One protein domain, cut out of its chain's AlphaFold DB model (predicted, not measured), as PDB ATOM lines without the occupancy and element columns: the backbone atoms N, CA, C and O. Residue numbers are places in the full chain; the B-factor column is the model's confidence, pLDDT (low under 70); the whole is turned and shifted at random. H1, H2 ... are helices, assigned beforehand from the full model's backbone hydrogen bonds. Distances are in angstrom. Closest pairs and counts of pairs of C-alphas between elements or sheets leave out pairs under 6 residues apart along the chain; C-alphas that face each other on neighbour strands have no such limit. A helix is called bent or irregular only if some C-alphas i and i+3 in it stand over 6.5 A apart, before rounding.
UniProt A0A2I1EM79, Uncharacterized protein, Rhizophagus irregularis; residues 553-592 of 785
ATOM      1  N   LYS A 553       8.244 -45.925 -29.420       67.81
ATOM      2  CA  LYS A 553       9.001 -44.703 -29.788       67.81
ATOM      3  C   LYS A 553      10.448 -44.941 -30.243       67.81
ATOM      4  O   LYS A 553      10.816 -44.429 -31.292       67.81
ATOM      5  N   GLY A 554      11.248 -45.696 -29.490       73.50
ATOM      6  CA  GLY A 554      12.648 -45.977 -29.843       73.50
ATOM      7  C   GLY A 554      12.795 -46.839 -31.100       73.50
ATOM      8  O   GLY A 554      13.755 -46.694 -31.836       73.50
ATOM      9  N   SER A 555      11.796 -47.662 -31.418       75.38
ATOM     10  CA  SER A 555      11.828 -48.585 -32.561       75.38
ATOM     11  C   SER A 555      11.258 -47.920 -33.819       75.38
ATOM     12  O   SER A 555      11.765 -48.109 -34.917       75.38
ATOM     13  N   GLN A 556      10.290 -47.011 -33.651       76.44
ATOM     14  CA  GLN A 556       9.941 -45.993 -34.644       76.44
ATOM     15  C   GLN A 556      11.100 -45.012 -34.897       76.44
ATOM     16  O   GLN A 556      11.203 -44.502 -36.009       76.44
ATOM     17  N   LYS A 557      11.970 -44.761 -33.904       81.50
ATOM     18  CA  LYS A 557      13.201 -43.974 -34.067       81.50
ATOM     19  C   LYS A 557      14.267 -44.765 -34.828       81.50
ATOM     20  O   LYS A 557      14.719 -44.255 -35.834       81.50
ATOM     21  N   LEU A 558      14.574 -46.012 -34.459       80.75
ATOM     22  CA  LEU A 558      15.452 -46.903 -35.244       80.75
ATOM     23  C   LEU A 558      14.969 -47.036 -36.696       80.75
ATOM     24  O   LEU A 558      15.761 -46.939 -37.624       80.75
ATOM     25  N   CYS A 559      13.655 -47.154 -36.898       81.56
ATOM     26  CA  CYS A 559      13.014 -47.073 -38.206       81.56
ATOM     27  C   CYS A 559      13.280 -45.705 -38.885       81.56
ATOM     28  O   CYS A 559      13.742 -45.652 -40.017       81.56
ATOM     29  N   ALA A 560      13.035 -44.568 -38.230       82.25
ATOM     30  CA  ALA A 560      13.310 -43.251 -38.821       82.25
ATOM     31  C   ALA A 560      14.805 -43.022 -39.136       82.25
ATOM     32  O   ALA A 560      15.133 -42.462 -40.178       82.25
ATOM     33  N   ASP A 561      15.701 -43.488 -38.273       84.62
ATOM     34  CA  ASP A 561      17.147 -43.313 -38.381       84.62
ATOM     35  C   ASP A 561      17.736 -44.240 -39.456       84.62
ATOM     36  O   ASP A 561      18.540 -43.788 -40.267       84.62
ATOM     37  N   ALA A 562      17.256 -45.484 -39.576       84.25
ATOM     38  CA  ALA A 562      17.602 -46.370 -40.688       84.25
ATOM     39  C   ALA A 562      17.047 -45.865 -42.037       84.25
ATOM     40  O   ALA A 562      17.727 -45.998 -43.052       84.25
ATOM     41  N   TRP A 563      15.879 -45.200 -42.067       85.12
ATOM     42  CA  TRP A 563      15.436 -44.457 -43.257       85.12
ATOM     43  C   TRP A 563      16.374 -43.294 -43.586       85.12
ATOM     44  O   TRP A 563      16.662 -43.059 -44.759       85.12
ATOM     45  N   ASN A 564      16.840 -42.552 -42.578       85.19
ATOM     46  CA  ASN A 564      17.756 -41.424 -42.759       85.19
ATOM     47  C   ASN A 564      19.140 -41.887 -43.255       85.19
ATOM     48  O   ASN A 564      19.722 -41.224 -44.113       85.19
ATOM     49  N   ALA A 565      19.608 -43.051 -42.795       84.44
ATOM     50  CA  ALA A 565      20.857 -43.690 -43.204       84.44
ATOM     51  C   ALA A 565      20.807 -44.380 -44.585       84.44
ATOM     52  O   ALA A 565      21.854 -44.767 -45.102       84.44
ATOM     53  N   LEU A 566      19.629 -44.524 -45.214       85.12
ATOM     54  CA  LEU A 566      19.541 -45.006 -46.596       85.12
ATOM     55  C   LEU A 566      20.345 -44.119 -47.555       85.12
ATOM     56  O   LEU A 566      20.237 -42.886 -47.526       85.12
ATOM     57  N   ASN A 567      21.053 -44.763 -48.487       84.62
ATOM     58  CA  ASN A 567      21.616 -44.075 -49.642       84.62
ATOM     59  C   ASN A 567      20.498 -43.490 -50.530       84.62
ATOM     60  O   ASN A 567      19.327 -43.882 -50.463       84.62
ATOM     61  N   ASN A 568      20.854 -42.520 -51.372       82.56
ATOM     62  CA  ASN A 568      19.854 -41.801 -52.160       82.56
ATOM     63  C   ASN A 568      19.119 -42.705 -53.162       82.56
ATOM     64  O   ASN A 568      17.966 -42.423 -53.471       82.56
ATOM     65  N   ASP A 569      19.722 -43.800 -53.626       80.81
ATOM     66  CA  ASP A 569      19.129 -44.680 -54.640       80.81
ATOM     67  C   ASP A 569      18.104 -45.662 -54.076       80.81
ATOM     68  O   ASP A 569      17.022 -45.809 -54.646       80.81
ATOM     69  N   THR A 570      18.351 -46.237 -52.896       79.88
ATOM     70  CA  THR A 570      17.291 -46.954 -52.168       79.88
ATOM     71  C   THR A 570      16.170 -45.995 -51.766       79.88
ATOM     72  O   THR A 570      14.996 -46.327 -51.926       79.88
ATOM     73  N   ARG A 571      16.484 -44.757 -51.356       82.00
ATOM     74  CA  ARG A 571      15.460 -43.734 -51.088       82.00
ATOM     75  C   ARG A 571      14.629 -43.391 -52.339       82.00
ATOM     76  O   ARG A 571      13.404 -43.337 -52.231       82.00
ATOM     77  N   LYS A 572      15.254 -43.240 -53.520       84.06
ATOM     78  CA  LYS A 572      14.561 -43.091 -54.819       84.06
ATOM     79  C   LYS A 572      13.640 -44.286 -55.085       84.06
ATOM     80  O   LYS A 572      12.468 -44.061 -55.372       84.06
ATOM     81  N   TYR A 573      14.132 -45.521 -54.943       88.50
ATOM     82  CA  TYR A 573      13.351 -46.750 -55.157       88.50
ATOM     83  C   TYR A 573      12.041 -46.736 -54.355       88.50
ATOM     84  O   TYR A 573      10.966 -46.874 -54.936       88.50
ATOM     85  N   TYR A 574      12.098 -46.454 -53.049       84.31
ATOM     86  CA  TYR A 574      10.891 -46.409 -52.218       84.31
ATOM     87  C   TYR A 574       9.970 -45.224 -52.545       84.31
ATOM     88  O   TYR A 574       8.749 -45.340 -52.430       84.31
ATOM     89  N   GLU A 575      10.503 -44.085 -52.995       83.81
ATOM     90  CA  GLU A 575       9.672 -43.000 -53.532       83.81
ATOM     91  C   GLU A 575       8.991 -43.359 -54.861       83.81
ATOM     92  O   GLU A 575       7.897 -42.861 -55.129       83.81
ATOM     93  N   GLU A 576       9.587 -44.219 -55.687       81.81
ATOM     94  CA  GLU A 576       8.984 -44.709 -56.932       81.81
ATOM     95  C   GLU A 576       7.945 -45.801 -56.648       81.81
ATOM     96  O   GLU A 576       6.828 -45.714 -57.163       81.81
ATOM     97  N   GLU A 577       8.225 -46.734 -55.728       78.94
ATOM     98  CA  GLU A 577       7.207 -47.634 -55.169       78.94
ATOM     99  C   GLU A 577       6.020 -46.849 -54.602       78.94
ATOM    100  O   GLU A 577       4.880 -47.222 -54.850       78.94
ATOM    101  N   ALA A 578       6.227 -45.726 -53.904       80.31
ATOM    102  CA  ALA A 578       5.116 -44.944 -53.355       80.31
ATOM    103  C   ALA A 578       4.262 -44.240 -54.421       80.31
ATOM    104  O   ALA A 578       3.051 -44.092 -54.227       80.31
ATOM    105  N   LYS A 579       4.849 -43.852 -55.562       77.81
ATOM    106  CA  LYS A 579       4.090 -43.395 -56.742       77.81
ATOM    107  C   LYS A 579       3.293 -44.564 -57.333       77.81
ATOM    108  O   LYS A 579       2.098 -44.426 -57.588       77.81
ATOM    109  N   ASN A 580       3.925 -45.728 -57.476       71.19
ATOM    110  CA  ASN A 580       3.311 -46.921 -58.055       71.19
ATOM    111  C   ASN A 580       2.193 -47.492 -57.171       71.19
ATOM    112  O   ASN A 580       1.126 -47.793 -57.688       71.19
ATOM    113  N   ALA A 581       2.362 -47.537 -55.850       61.88
ATOM    114  CA  ALA A 581       1.356 -47.949 -54.871       61.88
ATOM    115  C   ALA A 581       0.178 -46.965 -54.772       61.88
ATOM    116  O   ALA A 581      -0.959 -47.380 -54.551       61.88
ATOM    117  N   ALA A 582       0.416 -45.663 -54.971       56.66
ATOM    118  CA  ALA A 582      -0.669 -44.691 -55.096       56.66
ATOM    119  C   ALA A 582      -1.524 -44.957 -56.350       56.66
ATOM    120  O   ALA A 582      -2.747 -44.850 -56.277       56.66
ATOM    121  N   ASN A 583      -0.901 -45.372 -57.458       51.44
ATOM    122  CA  ASN A 583      -1.603 -45.803 -58.672       51.44
ATOM    123  C   ASN A 583      -2.247 -47.196 -58.509       51.44
ATOM    124  O   ASN A 583      -3.340 -47.437 -59.020       51.44
ATOM    125  N   LEU A 584      -1.610 -48.108 -57.766       48.22
ATOM    126  CA  LEU A 584      -2.123 -49.451 -57.490       48.22
ATOM    127  C   LEU A 584      -3.343 -49.421 -56.572       48.22
ATOM    128  O   LEU A 584      -4.276 -50.161 -56.843       48.22
ATOM    129  N   ARG A 585      -3.432 -48.519 -55.586       47.38
ATOM    130  CA  ARG A 585      -4.653 -48.390 -54.767       47.38
ATOM    131  C   ARG A 585      -5.899 -48.016 -55.567       47.38
ATOM    132  O   ARG A 585      -6.989 -48.438 -55.198       47.38
ATOM    133  N   VAL A 586      -5.743 -47.300 -56.682       45.62
ATOM    134  CA  VAL A 586      -6.846 -47.019 -57.622       45.62
ATOM    135  C   VAL A 586      -7.287 -48.290 -58.373       45.62
ATOM    136  O   VAL A 586      -8.438 -48.385 -58.787       45.62
ATOM    137  N   LYS A 587      -6.415 -49.305 -58.495       39.62
ATOM    138  CA  LYS A 587      -6.769 -50.654 -58.975       39.62
ATOM    139  C   LYS A 587      -7.276 -51.574 -57.853       39.62
ATOM    140  O   LYS A 587      -8.231 -52.309 -58.069       39.62
ATOM    141  N   GLU A 588      -6.688 -51.527 -56.655       41.97
ATOM    142  CA  GLU A 588      -7.073 -52.371 -55.507       41.97
ATOM    143  C   GLU A 588      -8.488 -52.078 -54.993       41.97
ATOM    144  O   GLU A 588      -9.134 -52.991 -54.479       41.97
ATOM    145  N   GLN A 589      -9.014 -50.861 -55.184       46.22
ATOM    146  CA  GLN A 589     -10.433 -50.561 -54.928       46.22
ATOM    147  C   GLN A 589     -11.400 -51.439 -55.747       46.22
ATOM    148  O   GLN A 589     -12.554 -51.579 -55.349       46.22
ATOM    149  N   ASN A 590     -10.922 -52.078 -56.821       42.88
ATOM    150  CA  ASN A 590     -11.676 -53.018 -57.653       42.88
ATOM    151  C   ASN A 590     -11.233 -54.487 -57.451       42.88
ATOM    152  O   ASN A 590     -11.605 -55.354 -58.240       42.88
ATOM    153  N   SER A 591     -10.416 -54.790 -56.432       48.03
ATOM    154  CA  SER A 591      -9.947 -56.156 -56.149       48.03
ATOM    155  C   SER A 591     -10.909 -56.924 -55.232       48.03
ATOM    156  O   SER A 591     -11.432 -56.391 -54.252       48.03
ATOM    157  N   PHE A 592     -11.169 -58.196 -55.553       53.38
ATOM    158  CA  PHE A 592     -12.174 -59.002 -54.855       53.38
ATOM    159  C   PHE A 592     -11.666 -59.464 -53.478       53.38
ATOM    160  O   PHE A 592     -10.740 -60.271 -53.374       53.38
TER     161      PHE A 592
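AT A GLANCE: This is residues 553 to 592 of the 785 residues of an uncharacterized protein of Rhizophagus irregularis (UniProt A0A2I1EM79). A long helix, H2, and a shorter one, H1, meet near their ends as an open V, with a short tail after H2. The printed part has 40 residues with two named helices, H1 then H2, and no named strand; the class is all helix. It is extended, with a radius of gyration of the C-alphas of 14.0 A, and flat, spanning 37 by 25 by 10 A.

HOW THE PARTS SIT: Start with H2, residues 568 to 588, which has a kink of 30 degrees near residue 582. H1, residues 553 to 565, is close to it but not clearly touching: the closest C-alphas, of Trp 563 and Arg 571, are 7.9 A apart. The two run opposite ways at a steep tilt of 66 degrees. In H1 every O i to N i+4 pair is within hydrogen-bond range; in H2, 15 of 17 are.

IN THESE COORDINATES: Find C-alpha 568 at (19.854, -41.801, -52.160); from there H2 runs 29.1 A to C-alpha 588 at (-7.073, -52.371, -55.507). H1 begins at C-alpha 553, (9.001, -44.703, -29.788), and runs 17.9 A.

THE WHOLE: The C-alphas farthest apart, of Ala 565 and Phe 592, are 38.2 A apart. The printed part has no cut, and the link from H1 to H2 is tight. Look for pLDDT under 70 at residue 553 and residues 581 to 592.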